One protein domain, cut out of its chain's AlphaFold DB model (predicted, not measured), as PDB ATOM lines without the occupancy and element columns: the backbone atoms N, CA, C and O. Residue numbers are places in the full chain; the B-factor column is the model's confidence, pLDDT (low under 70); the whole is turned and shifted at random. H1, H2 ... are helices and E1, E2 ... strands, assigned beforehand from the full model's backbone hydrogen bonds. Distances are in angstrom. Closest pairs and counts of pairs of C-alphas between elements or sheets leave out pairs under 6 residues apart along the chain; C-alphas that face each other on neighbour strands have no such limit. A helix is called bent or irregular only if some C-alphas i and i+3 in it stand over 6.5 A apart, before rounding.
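What this domain is: This is residues 182 to 280 of the 313 residues of an uncharacterized protein of Arthrobacter sp. HMWF013 (UniProt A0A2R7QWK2). A hairpin of two bent strands, E1 and E2, makes one end of the model, and two short helices, H1 and H2, meet at a large angle at the other end. One long stretch without a named element, residues 216 to 227, runs from E2 to H1; another, residues 258 to 280, runs from H2 back into the curve of the hairpin and then returns to the helix end. The printed part has 99 residues, with two named strands followed by two named helices in the order E1, E2, H1, H2; the sheet is E1 - E2, antiparallel. The class is mixed, helices and strands, with 48 residues, under half of those printed, in named elements. The whole is compact, with a radius of gyration of the C-alphas of 14.5 A and spans of 42 by 30 by 23 A.

Where its parts are: E1, residues 182 to 193, begins with C-alpha 182 at (272.680, 108.335, 244.740), bends by 85 degrees at residue 190 and is 26.6 A long from first to last C-alpha. E2, residues 199 to 215, bends by 136 degrees at residue 211 and measures 17.2 A from first to last C-alpha. H1, residues 228 to 235, measures 10.5 A and begins with C-alpha 228 at (289.014, 136.673, 244.544). H2, residues 247 to 257, measures 15.5 A and ends with C-alpha 257 at (281.454, 123.718, 251.414).

How they stand to each other: E1 and E2 are antiparallel neighbours and form a hairpin, with 159 degrees between their N-to-C directions. The C-alphas of Pro 184 and Val 211 face each other at 4.3 A. N 185 and O 210 are within hydrogen-bond range at 2.9 A, and so are N 192 and O 201 at 2.8 A. Residues 264 to 265 pair with residues 268 to 269, antiparallel, outside the named strands. H1 and H2 touch, with the C-alphas of Met 234 and Arg 250 closest at 4.6 A. The lines of H1 and H2 are only just about perpendicular, at 71 degrees. In H1 and H2, every O i to N i+4 pair is within hydrogen-bond range. E1 is apart from both H1 and H2, and E2 is apart from H2.

The domain as a whole: The two C-alphas farthest apart are those of Leu 207 and Pro 228, at 43.0 A. The printed part has no cut. The link from E1 to E2 is tight, with 5 residues; the links from E2 to H1, with 12, and from H1 to H2, with 11, are long. The mean pLDDT of the printed part is 80.6; 22 residues are under 70, namely 194 to 199, 237 to 247 and 271 to 275.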
ATOM      1  N   ASP A 182     274.058 108.716 244.454       93.44
ATOM      2  CA  ASP A 182     272.680 108.335 244.740       93.44
ATOM      3  C   ASP A 182     272.611 107.769 246.161       93.44
ATOM      4  O   ASP A 182     273.128 106.681 246.431       93.44
ATOM      5  N   GLU A 183     271.988 108.512 247.074       91.00
ATOM      6  CA  GLU A 183     271.873 108.126 248.481       91.00
ATOM      7  C   GLU A 183     270.397 108.068 248.920       91.00
ATOM      8  O   GLU A 183     269.554 108.816 248.408       91.00
ATOM      9  N   PRO A 184     270.044 107.186 249.873       89.00
ATOM     10  CA  PRO A 184     268.727 107.197 250.493       89.00
ATOM     11  C   PRO A 184     268.502 108.509 251.246       89.00
ATOM     12  O   PRO A 184     269.325 108.908 252.067       89.00
ATOM     13  N   VAL A 185     267.358 109.149 251.027       91.38
ATOM     14  CA  VAL A 185     266.980 110.398 251.702       91.38
ATOM     15  C   VAL A 185     265.680 110.226 252.471       91.38
ATOM     16  O   VAL A 185     264.835 109.394 252.122       91.38
ATOM     17  N   SER A 186     265.496 111.015 253.526       89.94
ATOM     18  CA  SER A 186     264.253 111.034 254.299       89.94
ATOM     19  C   SER A 186     263.688 112.444 254.438       89.94
ATOM     20  O   SER A 186     264.385 113.442 254.252       89.94
ATOM     21  N   ALA A 187     262.386 112.526 254.712       87.25
ATOM     22  CA  ALA A 187     261.711 113.798 254.915       87.25
ATOM     23  C   ALA A 187     262.263 114.524 256.150       87.25
ATOM     24  O   ALA A 187     262.464 113.920 257.205       87.25
ATOM     25  N   VAL A 188     262.455 115.833 256.004       87.00
ATOM     26  CA  VAL A 188     262.869 116.740 257.077       87.00
ATOM     27  C   VAL A 188     261.624 117.262 257.798       87.00
ATOM     28  O   VAL A 188     260.669 117.683 257.143       87.00
ATOM     29  N   PHE A 189     261.627 117.285 259.129       86.50
ATOM     30  CA  PHE A 189     260.575 117.910 259.937       86.50
ATOM     31  C   PHE A 189     261.172 118.684 261.124       86.50
ATOM     32  O   PHE A 189     262.387 118.712 261.303       86.50
ATOM     33  N   ASN A 190     260.329 119.395 261.882       83.81
ATOM     34  CA  ASN A 190     260.750 120.248 263.006       83.81
ATOM     35  C   ASN A 190     261.853 121.261 262.634       83.81
ATOM     36  O   ASN A 190     262.826 121.453 263.356       83.81
ATOM     37  N   ILE A 191     261.697 121.905 261.472       82.19
ATOM     38  CA  ILE A 191     262.694 122.822 260.917       82.19
ATOM     39  C   ILE A 191     262.737 124.129 261.718       82.19
ATOM     40  O   ILE A 191     261.763 124.881 261.758       82.19
ATOM     41  N   VAL A 192     263.911 124.444 262.252       80.81
ATOM     42  CA  VAL A 192     264.272 125.738 262.828       80.81
ATOM     43  C   VAL A 192     265.166 126.464 261.831       80.81
ATOM     44  O   VAL A 192     266.200 125.941 261.408       80.81
ATOM     45  N   ARG A 193     264.755 127.670 261.426       75.94
ATOM     46  CA  ARG A 193     265.539 128.528 260.530       75.94
ATOM     47  C   ARG A 193     266.132 129.699 261.295       75.94
ATOM     48  O   ARG A 193     265.417 130.377 262.028       75.94
ATOM     49  N   GLY A 194     267.409 129.946 261.048       68.31
ATOM     50  CA  GLY A 194     268.143 131.088 261.559       68.31
ATOM     51  C   GLY A 194     267.926 132.371 260.763       68.31
ATOM     52  O   GLY A 194     267.206 132.390 259.752       68.31
ATOM     53  N   PRO A 195     268.601 133.460 261.171       60.06
ATOM     54  CA  PRO A 195     268.700 134.680 260.379       60.06
ATOM     55  C   PRO A 195     269.181 134.377 258.949       60.06
ATOM     56  O   PRO A 195     270.074 133.555 258.736       60.06
ATOM     57  N   GLY A 196     268.559 135.007 257.948       55.91
ATOM     58  CA  GLY A 196     268.894 134.779 256.535       55.91
ATOM     59  C   GLY A 196     268.341 133.478 255.934       55.91
ATOM     60  O   GLY A 196     268.753 133.091 254.846       55.91
ATOM     61  N   GLY A 197     267.409 132.792 256.613       60.25
ATOM     62  CA  GLY A 197     266.693 131.628 256.069       60.25
ATOM     63  C   GLY A 197     267.470 130.309 256.110       60.25
ATOM     64  O   GLY A 197     266.977 129.301 255.589       60.25
ATOM     65  N   THR A 198     268.644 130.310 256.745       66.62
ATOM     66  CA  THR A 198     269.518 129.141 256.881       66.62
ATOM     67  C   THR A 198     268.924 128.105 257.840       66.62
ATOM     68  O   THR A 198     268.278 128.459 258.823       66.62
ATOM     69  N   LEU A 199     269.105 126.814 257.553       69.31
ATOM     70  CA  LEU A 199     268.639 125.720 258.416       69.31
ATOM     71  C   LEU A 199     269.531 125.621 259.664       69.31
ATOM     72  O   LEU A 199     270.708 125.298 259.538       69.31
ATOM     73  N   GLU A 200     268.995 125.901 260.852       75.06
ATOM     74  CA  GLU A 200     269.742 125.836 262.121       75.06
ATOM     75  C   GLU A 200     269.565 124.501 262.839       75.06
ATOM     76  O   GLU A 200     270.543 123.932 263.313       75.06
ATOM     77  N   ALA A 201     268.339 123.983 262.887       79.81
ATOM     78  CA  ALA A 201     268.049 122.673 263.456       79.81
ATOM     79  C   ALA A 201     266.912 122.009 262.683       79.81
ATOM     80  O   ALA A 201     266.039 122.684 262.136       79.81
ATOM     81  N   TYR A 202     266.940 120.686 262.602       85.12
ATOM     82  CA  TYR A 202     265.905 119.892 261.957       85.12
ATOM     83  C   TYR A 202     266.012 118.436 262.410       85.12
ATOM     84  O   TYR A 202     267.074 117.984 262.838       85.12
ATOM     85  N   GLU A 203     264.912 117.701 262.289       86.62
ATOM     86  CA  GLU A 203     264.847 116.267 262.558       86.62
ATOM     87  C   GLU A 203     264.571 115.500 261.261       86.62
ATOM     88  O   GLU A 203     263.911 116.000 260.343       86.62
ATOM     89  N   CYS A 204     265.098 114.281 261.179       89.31
ATOM     90  CA  CYS A 204     264.974 113.424 260.007       89.31
ATOM     91  C   CYS A 204     263.977 112.303 260.253       89.31
ATOM     92  O   CYS A 204     263.971 111.670 261.309       89.31
ATOM     93  N   SER A 205     263.119 112.045 259.264       89.12
ATOM     94  CA  SER A 205     262.164 110.938 259.335       89.12
ATOM     95  C   SER A 205     262.919 109.617 259.401       89.12
ATOM     96  O   SER A 205     263.816 109.416 258.579       89.12
ATOM     97  N   PRO A 206     262.542 108.695 260.313       85.19
ATOM     98  CA  PRO A 206     263.092 107.343 260.315       85.19
ATOM     99  C   PRO A 206     262.658 106.559 259.066       85.19
ATOM    100  O   PRO A 206     263.252 105.539 258.728       85.19
ATOM    101  N   LEU A 207     261.615 107.027 258.369       87.69
ATOM    102  CA  LEU A 207     261.137 106.460 257.114       87.69
ATOM    103  C   LEU A 207     261.861 107.111 255.935       87.69
ATOM    104  O   LEU A 207     261.707 108.307 255.667       87.69
ATOM    105  N   LEU A 208     262.605 106.289 255.195       86.56
ATOM    106  CA  LEU A 208     263.219 106.684 253.933       86.56
ATOM    107  C   LEU A 208     262.130 107.063 252.925       86.56
ATOM    108  O   LEU A 208     261.156 106.340 252.726       86.56
ATOM    109  N   SER A 209     262.296 108.229 252.311       84.88
ATOM    110  CA  SER A 209     261.360 108.798 251.338       84.88
ATOM    111  C   SER A 209     261.737 108.453 249.894       84.88
ATOM    112  O   SER A 209     260.922 108.635 248.994       84.88
ATOM    113  N   GLY A 210     262.948 107.935 249.668       88.81
ATOM    114  CA  GLY A 210     263.424 107.493 248.361       88.81
ATOM    115  C   GLY A 210     264.945 107.541 248.251       88.81
ATOM    116  O   GLY A 210     265.643 107.661 249.255       88.81
ATOM    117  N   VAL A 211     265.437 107.458 247.016       90.25
ATOM    118  CA  VAL A 211     266.837 107.705 246.645       90.25
ATOM    119  C   VAL A 211     266.888 109.040 245.912       90.25
ATOM    120  O   VAL A 211     266.033 109.300 245.062       90.25
ATOM    121  N   ALA A 212     267.858 109.885 246.247       89.44
ATOM    122  CA  ALA A 212     268.096 111.145 245.558       89.44
ATOM    123  C   ALA A 212     269.587 111.331 245.268       89.44
ATOM    124  O   ALA A 212     270.444 110.805 245.976       89.44
ATOM    125  N   GLU A 213     269.876 112.117 244.234       89.62
ATOM    126  CA  GLU A 213     271.235 112.512 243.880       89.62
ATOM    127  C   GLU A 213     271.734 113.546 244.905       89.62
ATOM    128  O   GLU A 213     271.297 114.700 244.920       89.62
ATOM    129  N   VAL A 214     272.635 113.127 245.796       88.81
ATOM    130  CA  VAL A 214     273.229 113.958 246.845       88.81
ATOM    131  C   VAL A 214     274.584 114.501 246.374       88.81
ATOM    132  O   VAL A 214     275.488 113.726 246.043       88.81
ATOM    133  N   PRO A 215     274.766 115.833 246.326       88.12
ATOM    134  CA  PRO A 215     276.044 116.429 245.975       88.12
ATOM    135  C   PRO A 215     276.992 116.455 247.187       88.12
ATOM    136  O   PRO A 215     276.685 117.041 248.218       88.12
ATOM    137  N   HIS A 216     278.185 115.881 247.037       90.31
ATOM    138  CA  HIS A 216     279.273 115.912 248.022       90.31
ATOM    139  C   HIS A 216     280.288 117.023 247.735       90.31
ATOM    140  O   HIS A 216     281.493 116.800 247.546       90.31
ATOM    141  N   THR A 217     279.795 118.251 247.628       90.06
ATOM    142  CA  THR A 217     280.617 119.416 247.280       90.06
ATOM    143  C   THR A 217     281.660 119.764 248.340       90.06
ATOM    144  O   THR A 217     282.649 120.416 247.999       90.06
ATOM    145  N   GLU A 218     281.536 119.256 249.571       90.44
ATOM    146  CA  GLU A 218     282.555 119.378 250.620       90.44
ATOM    147  C   GLU A 218     283.939 118.883 250.169       90.44
ATOM    148  O   GLU A 218     284.976 119.348 250.639       90.44
ATOM    149  N   ARG A 219     283.976 117.984 249.177       90.38
ATOM    150  CA  ARG A 219     285.212 117.417 248.622       90.38
ATOM    151  C   ARG A 219     285.957 118.362 247.676       90.38
ATOM    152  O   ARG A 219     287.156 118.180 247.462       90.38
ATOM    153  N   ILE A 220     285.270 119.346 247.091       92.88
ATOM    154  CA  ILE A 220     285.806 120.180 245.999       92.88
ATOM    155  C   ILE A 220     285.702 121.685 246.250       92.88
ATOM    156  O   ILE A 220     286.467 122.446 245.664       92.88
ATOM    157  N   MET A 221     284.819 122.143 247.140       91.50
ATOM    158  CA  MET A 221     284.587 123.577 247.365       91.50
ATOM    159  C   MET A 221     285.806 124.322 247.915       91.50
ATOM    160  O   MET A 221     286.008 125.493 247.596       91.50
ATOM    161  N   TRP A 222     286.689 123.644 248.653       92.69
ATOM    162  CA  TRP A 222     287.951 124.235 249.110       92.69
ATOM    163  C   TRP A 222     288.842 124.715 247.946       92.69
ATOM    164  O   TRP A 222     289.639 125.633 248.126       92.69
ATOM    165  N   MET A 223     288.693 124.145 246.739       94.00
ATOM    166  CA  MET A 223     289.485 124.528 245.565       94.00
ATOM    167  C   MET A 223     289.154 125.942 245.080       94.00
ATOM    168  O   MET A 223     290.045 126.648 244.605       94.00
ATOM    169  N   VAL A 224     287.889 126.368 245.199       94.31
ATOM    170  CA  VAL A 224     287.435 127.696 244.756       94.31
ATOM    171  C   VAL A 224     287.525 128.755 245.857       94.31
ATOM    172  O   VAL A 224     287.482 129.945 245.559       94.31
ATOM    173  N   ALA A 225     287.744 128.349 247.110       94.19
ATOM    174  CA  ALA A 225     287.913 129.249 248.251       94.19
ATOM    175  C   ALA A 225     288.926 130.400 248.040       94.19
ATOM    176  O   ALA A 225     288.614 131.527 248.420       94.19
ATOM    177  N   PRO A 226     290.116 130.196 247.429       95.56
ATOM    178  CA  PRO A 226     291.079 131.278 247.220       95.56
ATOM    179  C   PRO A 226     290.766 132.150 245.989       95.56
ATOM    180  O   PRO A 226     291.607 132.957 245.592       95.56
ATOM    181  N   ASN A 227     289.615 131.969 245.333       97.25
ATOM    182  CA  ASN A 227     289.214 132.806 244.209       97.25
ATOM    183  C   ASN A 227     288.822 134.215 244.699       97.25
ATOM    184  O   ASN A 227     287.980 134.307 245.591       97.25
ATOM    185  N   PRO A 228     289.329 135.309 244.099       95.94
ATOM    186  CA  PRO A 228     289.014 136.673 244.544       95.94
ATOM    187  C   PRO A 228     287.517 137.016 244.524       95.94
ATOM    188  O   PRO A 228     287.043 137.779 245.363       95.94
ATOM    189  N   VAL A 229     286.761 136.443 243.580       95.25
ATOM    190  CA  VAL A 229     285.304 136.618 243.496       95.25
ATOM    191  C   VAL A 229     284.622 135.910 244.661       95.25
ATOM    192  O   VAL A 229     283.778 136.500 245.327       95.25
ATOM    193  N   VAL A 230     285.006 134.661 244.936       93.50
ATOM    194  CA  VAL A 230     284.458 133.886 246.061       93.50
ATOM    195  C   VAL A 230     284.826 134.537 247.389       93.50
ATOM    196  O   VAL A 230     283.963 134.684 248.243       93.50
ATOM    197  N   MET A 231     286.065 135.006 247.539       93.31
ATOM    198  CA  MET A 231     286.507 135.741 248.723       93.31
ATOM    199  C   MET A 231     285.651 136.990 248.956       93.31
ATOM    200  O   MET A 231     285.195 137.226 250.070       93.31
ATOM    201  N   PHE A 232     285.364 137.754 247.898       93.88
ATOM    202  CA  PHE A 232     284.416 138.862 247.975       93.88
ATOM    203  C   PHE A 232     283.021 138.405 248.410       93.88
ATOM    204  O   PHE A 232     282.483 138.986 249.343       93.88
ATOM    205  N   LEU A 233     282.454 137.361 247.805       90.31
ATOM    206  CA  LEU A 233     281.114 136.873 248.160       90.31
ATOM    207  C   LEU A 233     281.027 136.350 249.601       90.31
ATOM    208  O   LEU A 233     279.980 136.471 250.227       90.31
ATOM    209  N   MET A 234     282.116 135.796 250.137       87.88
ATOM    210  CA  MET A 234     282.178 135.316 251.520       87.88
ATOM    211  C   MET A 234     282.360 136.447 252.541       87.88
ATOM    212  O   MET A 234     281.943 136.301 253.688       87.88
ATOM    213  N   LEU A 235     282.991 137.559 252.151       86.62
ATOM    214  CA  LEU A 235     283.261 138.707 253.029       86.62
ATOM    215  C   LEU A 235     282.227 139.832 252.897       86.62
ATOM    216  O   LEU A 235     282.099 140.657 253.801       86.62
ATOM    217  N   ALA A 236     281.506 139.885 251.780       82.12
ATOM    218  CA  ALA A 236     280.395 140.796 251.564       82.12
ATOM    219  C   ALA A 236     279.157 140.252 252.288       82.12
ATOM    220  O   ALA A 236     278.313 139.586 251.698       82.12
ATOM    221  N   ASP A 237     279.083 140.518 253.588       67.69
ATOM    222  CA  ASP A 237     277.898 140.277 254.405       67.69
ATOM    223  C   ASP A 237     277.103 141.582 254.528       67.69
ATOM    224  O   ASP A 237     277.652 142.615 254.913       67.69
ATOM    225  N   ASP A 238     275.822 141.547 254.176       55.69
ATOM    226  CA  ASP A 238     274.887 142.653 254.362       55.69
ATOM    227  C   ASP A 238     274.248 142.651 255.758       55.69
ATOM    228  O   ASP A 238     273.572 143.619 256.106       55.69
ATOM    229  N   GLY A 239     274.471 141.620 256.594       45.34
ATOM    230  CA  GLY A 239     274.129 141.588 258.028       45.34
ATOM    231  C   GLY A 239     272.649 141.828 258.366       45.34
ATOM    232  O   GLY A 239     272.248 141.810 259.531       45.34
ATOM    233  N   ARG A 240     271.816 142.057 257.354       43.16
ATOM    234  CA  ARG A 240     270.403 142.356 257.435       43.16
ATOM    235  C   ARG A 240     269.718 141.408 256.462       43.16
ATOM    236  O   ARG A 240     269.856 141.503 255.249       43.16
ATOM    237  N   GLY A 241     268.996 140.445 257.020       43.16
ATOM    238  CA  GLY A 241     268.266 139.407 256.293       43.16
ATOM    239  C   GLY A 241     267.070 139.909 255.472       43.16
ATOM    240  O   GLY A 241     266.077 139.197 255.384       43.16
ATOM    241  N   ASN A 242     267.125 141.113 254.894       42.12
ATOM    242  CA  ASN A 242     266.113 141.644 253.976       42.12
ATOM    243  C   ASN A 242     266.269 141.122 252.537       42.12
ATOM    244  O   ASN A 242     265.463 141.475 251.686       42.12
ATOM    245  N   GLY A 243     267.237 140.237 252.265       49.03
ATOM    246  CA  GLY A 243     267.312 139.480 251.007       49.03
ATOM    247  C   GLY A 243     267.723 140.302 249.780       49.03
ATOM    248  O   GLY A 243     267.643 139.799 248.662       49.03
ATOM    249  N   GLU A 244     268.160 141.545 249.979       50.00
ATOM    250  CA  GLU A 244     268.524 142.477 248.906       50.00
ATOM    251  C   GLU A 244     270.039 142.543 248.635       50.00
ATOM    252  O   GLU A 244     270.432 143.153 247.647       50.00
ATOM    253  N   GLY A 245     270.903 141.922 249.449       57.94
ATOM    254  CA  GLY A 245     272.356 141.878 249.233       57.94
ATOM    255  C   GLY A 245     272.940 140.459 249.133       57.94
ATOM    256  O   GLY A 245     272.211 139.464 249.137       57.94
ATOM    257  N   PRO A 246     274.271 140.335 248.957       62.00
ATOM    258  CA  PRO A 246     274.940 139.057 248.707       62.00
ATOM    259  C   PRO A 246     275.100 138.142 249.932       62.00
ATOM    260  O   PRO A 246     275.641 137.053 249.765       62.00
ATOM    261  N   GLY A 247     274.642 138.492 251.137       65.38
ATOM    262  CA  GLY A 247     274.877 137.677 252.339       65.38
ATOM    263  C   GLY A 247     274.223 136.298 252.305       65.38
ATOM    264  O   GLY A 247     274.742 135.358 252.910       65.38
ATOM    265  N   TRP A 248     273.160 136.107 251.512       72.94
ATOM    266  CA  TRP A 248     272.635 134.761 251.241       72.94
ATOM    267  C   TRP A 248     273.664 133.878 250.515       72.94
ATOM    268  O   TRP A 248     273.704 132.669 250.737       72.94
ATOM    269  N   MET A 249     274.522 134.475 249.678       80.50
ATOM    270  CA  MET A 249     275.551 133.773 248.912       80.50
ATOM    271  C   MET A 249     276.634 133.221 249.832       80.50
ATOM    272  O   MET A 249     277.076 132.096 249.624       80.50
ATOM    273  N   ARG A 250     277.027 133.965 250.876       83.38
ATOM    274  CA  ARG A 250     277.948 133.463 251.907       83.38
ATOM    275  C   ARG A 250     277.391 132.195 252.553       83.38
ATOM    276  O   ARG A 250     278.090 131.189 252.623       83.38
ATOM    277  N   GLY A 251     276.123 132.237 252.970       78.81
ATOM    278  CA  GLY A 251     275.423 131.083 253.536       78.81
ATOM    279  C   GLY A 251     275.379 129.899 252.569       78.81
ATOM    280  O   GLY A 251     275.754 128.798 252.949       78.81
ATOM    281  N   ALA A 252     275.011 130.135 251.308       83.50
ATOM    282  CA  ALA A 252     274.927 129.095 250.282       83.50
ATOM    283  C   ALA A 252     276.295 128.480 249.930       83.50
ATOM    284  O   ALA A 252     276.408 127.269 249.751       83.50
ATOM    285  N   LEU A 253     277.349 129.297 249.844       86.31
ATOM    286  CA  LEU A 253     278.716 128.835 249.598       86.31
ATOM    287  C   LEU A 253     279.252 128.026 250.777       86.31
ATOM    288  O   LEU A 253     279.896 127.001 250.556       86.31
ATOM    289  N   GLN A 254     278.966 128.456 252.009       86.56
ATOM    290  CA  GLN A 254     279.334 127.708 253.205       86.56
ATOM    291  C   GLN A 254     278.554 126.393 253.288       86.56
ATOM    292  O   GLN A 254     279.160 125.347 253.462       86.56
ATOM    293  N   GLU A 255     277.240 126.411 253.058       85.25
ATOM    294  CA  GLU A 255     276.395 125.211 253.012       85.25
ATOM    295  C   GLU A 255     276.881 124.218 251.948       85.25
ATOM    296  O   GLU A 255     276.902 123.007 252.180       85.25
ATOM    297  N   ALA A 256     277.352 124.729 250.807       87.44
ATOM    298  CA  ALA A 256     277.976 123.912 249.782       87.44
ATOM    299  C   ALA A 256     279.359 123.387 250.186       87.44
ATOM    300  O   ALA A 256     279.677 122.229 249.918       87.44
ATOM    301  N   ALA A 257     280.188 124.188 250.851       87.94
ATOM    302  CA  ALA A 257     281.454 123.718 251.414       87.94
ATOM    303  C   ALA A 257     281.256 122.648 252.493       87.94
ATOM    304  O   ALA A 257     282.106 121.785 252.689       87.94
ATOM    305  N   ASP A 258     280.101 122.689 253.134       86.38
ATOM    306  CA  ASP A 258     279.683 121.806 254.199       86.38
ATOM    307  C   ASP A 258     278.941 120.556 253.660       86.38
ATOM    308  O   ASP A 258     278.725 119.594 254.401       86.38
ATOM    309  N   GLY A 259     278.565 120.513 252.379       85.00
ATOM    310  CA  GLY A 259     277.825 119.375 251.815       85.00
ATOM    311  C   GLY A 259     276.456 119.178 252.480       85.00
ATOM    312  O   GLY A 259     276.051 118.044 252.760       85.00
ATOM    313  N   LEU A 260     275.800 120.289 252.837       85.00
ATOM    314  CA  LEU A 260     274.546 120.333 253.600       85.00
ATOM    315  C   LEU A 260     273.311 120.633 252.741       85.00
ATOM    316  O   LEU A 260     272.230 120.832 253.284       85.00
ATOM    317  N   GLN A 261     273.437 120.611 251.413       84.81
ATOM    318  CA  GLN A 261     272.324 120.903 250.501       84.81
ATOM    319  C   GLN A 261     271.182 119.886 250.600       84.81
ATOM    320  O   GLN A 261     270.052 120.180 250.215       84.81
ATOM    321  N   VAL A 262     271.482 118.681 251.098       86.62
ATOM    322  CA  VAL A 262     270.499 117.647 251.429       86.62
ATOM    323  C   VAL A 262     270.568 117.397 252.941       86.62
ATOM    324  O   VAL A 262     271.531 116.784 253.404       86.62
ATOM    325  N   PRO A 263     269.575 117.866 253.725       84.38
ATOM    326  CA  PRO A 263     269.654 117.835 255.189       84.38
ATOM    327  C   PRO A 263     269.619 116.417 255.786       84.38
ATOM    328  O   PRO A 263     270.338 116.120 256.738       84.38
ATOM    329  N   CYS A 264     268.800 115.525 255.221       87.69
ATOM    330  CA  CYS A 264     268.576 114.180 255.752       87.69
ATOM    331  C   CYS A 264     269.009 113.109 254.753       87.69
ATOM    332  O   CYS A 264     268.389 112.934 253.702       87.69
ATOM    333  N   VAL A 265     270.044 112.358 255.124       88.00
ATOM    334  CA  VAL A 265     270.598 111.247 254.345       88.00
ATOM    335  C   VAL A 265     270.622 110.019 255.246       88.00
ATOM    336  O   VAL A 265     271.042 110.106 256.392       88.00
ATOM    337  N   ASN A 266     270.158 108.872 254.751       88.69
ATOM    338  CA  ASN A 266     270.055 107.625 255.521       88.69
ATOM    339  C   ASN A 266     269.255 107.756 256.832       88.69
ATOM    340  O   ASN A 266     269.546 107.070 257.804       88.69
ATOM    341  N   ALA A 267     268.240 108.631 256.855       84.31
ATOM    342  CA  ALA A 267     267.476 108.985 258.058       84.31
ATOM    343  C   ALA A 267     268.294 109.630 259.192       84.31
ATOM    344  O   ALA A 267     267.772 109.837 260.287       84.31
ATOM    345  N   GLU A 268     269.536 110.022 258.915       85.56
ATOM    346  CA  GLU A 268     270.400 110.727 259.848       85.56
ATOM    347  C   GLU A 268     270.500 112.210 259.462       85.56
ATOM    348  O   GLU A 268     270.609 112.549 258.274       85.56
ATOM    349  N   PRO A 269     270.459 113.123 260.449       83.06
ATOM    350  CA  PRO A 269     270.702 114.530 260.193       83.06
ATOM    351  C   PRO A 269     272.170 114.740 259.836       83.06
ATOM    352  O   PRO A 269     273.074 114.313 260.561       83.06
ATOM    353  N   ARG A 270     272.432 115.465 258.747       77.19
ATOM    354  CA  ARG A 270     273.776 115.975 258.465       77.19
ATOM    355  C   ARG A 270     274.054 117.149 259.407       77.19
ATOM    356  O   ARG A 270     273.799 118.311 259.096       77.19
ATOM    357  N   ALA A 271     274.529 116.826 260.607       63.78
ATOM    358  CA  ALA A 271     274.715 117.803 261.672       63.78
ATOM    359  C   ALA A 271     275.752 118.883 261.305       63.78
ATOM    360  O   ALA A 271     276.838 118.589 260.793       63.78
ATOM    361  N   ARG A 272     275.431 120.137 261.658       60.53
ATOM    362  CA  ARG A 272     276.378 121.268 261.715       60.53
ATOM    363  C   ARG A 272     277.360 121.159 262.892       60.53
ATOM    364  O   ARG A 272     278.291 121.950 262.974       60.53
ATOM    365  N   ASP A 273     277.178 120.171 263.770       54.75
ATOM    366  CA  ASP A 273     277.948 119.998 265.010       54.75
ATOM    367  C   ASP A 273     279.383 119.501 264.771       54.75
ATOM    368  O   ASP A 273     280.229 119.542 265.668       54.75
ATOM    369  N   ALA A 274     279.691 119.040 263.555       58.50
ATOM    370  CA  ALA A 274     281.067 118.793 263.156       58.50
ATOM    371  C   ALA A 274     281.801 120.137 263.044       58.50
ATOM    372  O   ALA A 274     281.395 121.004 262.275       58.50
ATOM    373  N   ALA A 275     282.903 120.304 263.779       58.12
ATOM    374  CA  ALA A 275     283.745 121.490 263.668       58.12
ATOM    375  C   ALA A 275     284.241 121.649 262.219       58.12
ATOM    376  O   ALA A 275     285.087 120.882 261.755       58.12
ATOM    377  N   ARG A 276     283.704 122.640 261.499       74.94
ATOM    378  CA  ARG A 276     284.066 122.951 260.111       74.94
ATOM    379  C   ARG A 276     284.725 124.316 260.052       74.94
ATOM    380  O   ARG A 276     284.297 125.261 260.710       74.94
ATOM    381  N   MET A 277     285.820 124.399 259.302       82.62
ATOM    382  CA  MET A 277     286.495 125.674 259.096       82.62
ATOM    383  C   MET A 277     285.671 126.524 258.125       82.62
ATOM    384  O   MET A 277     285.281 126.003 257.077       82.62
ATOM    385  N   PRO A 278     285.442 127.815 258.424       87.12
ATOM    386  CA  PRO A 278     284.795 128.718 257.482       87.12
ATOM    387  C   PRO A 278     285.566 128.763 256.158       87.12
ATOM    388  O   PRO A 278     286.804 128.812 256.155       87.12
ATOM    389  N   LEU A 279     284.855 128.738 255.032       88.75
ATOM    390  CA  LEU A 279     285.463 128.670 253.701       88.75
ATOM    391  C   LEU A 279     286.391 129.870 253.437       88.75
ATOM    392  O   LEU A 279     287.436 129.716 252.802       88.75
ATOM    393  N   GLU A 280     286.076 131.045 253.992       90.12
ATOM    394  CA  GLU A 280     286.931 132.233 253.944       90.12
ATOM    395  C   GLU A 280     288.290 132.011 254.623       90.12
ATOM    396  O   GLU A 280     289.317 132.448 254.105       90.12
TER     397      GLU A 280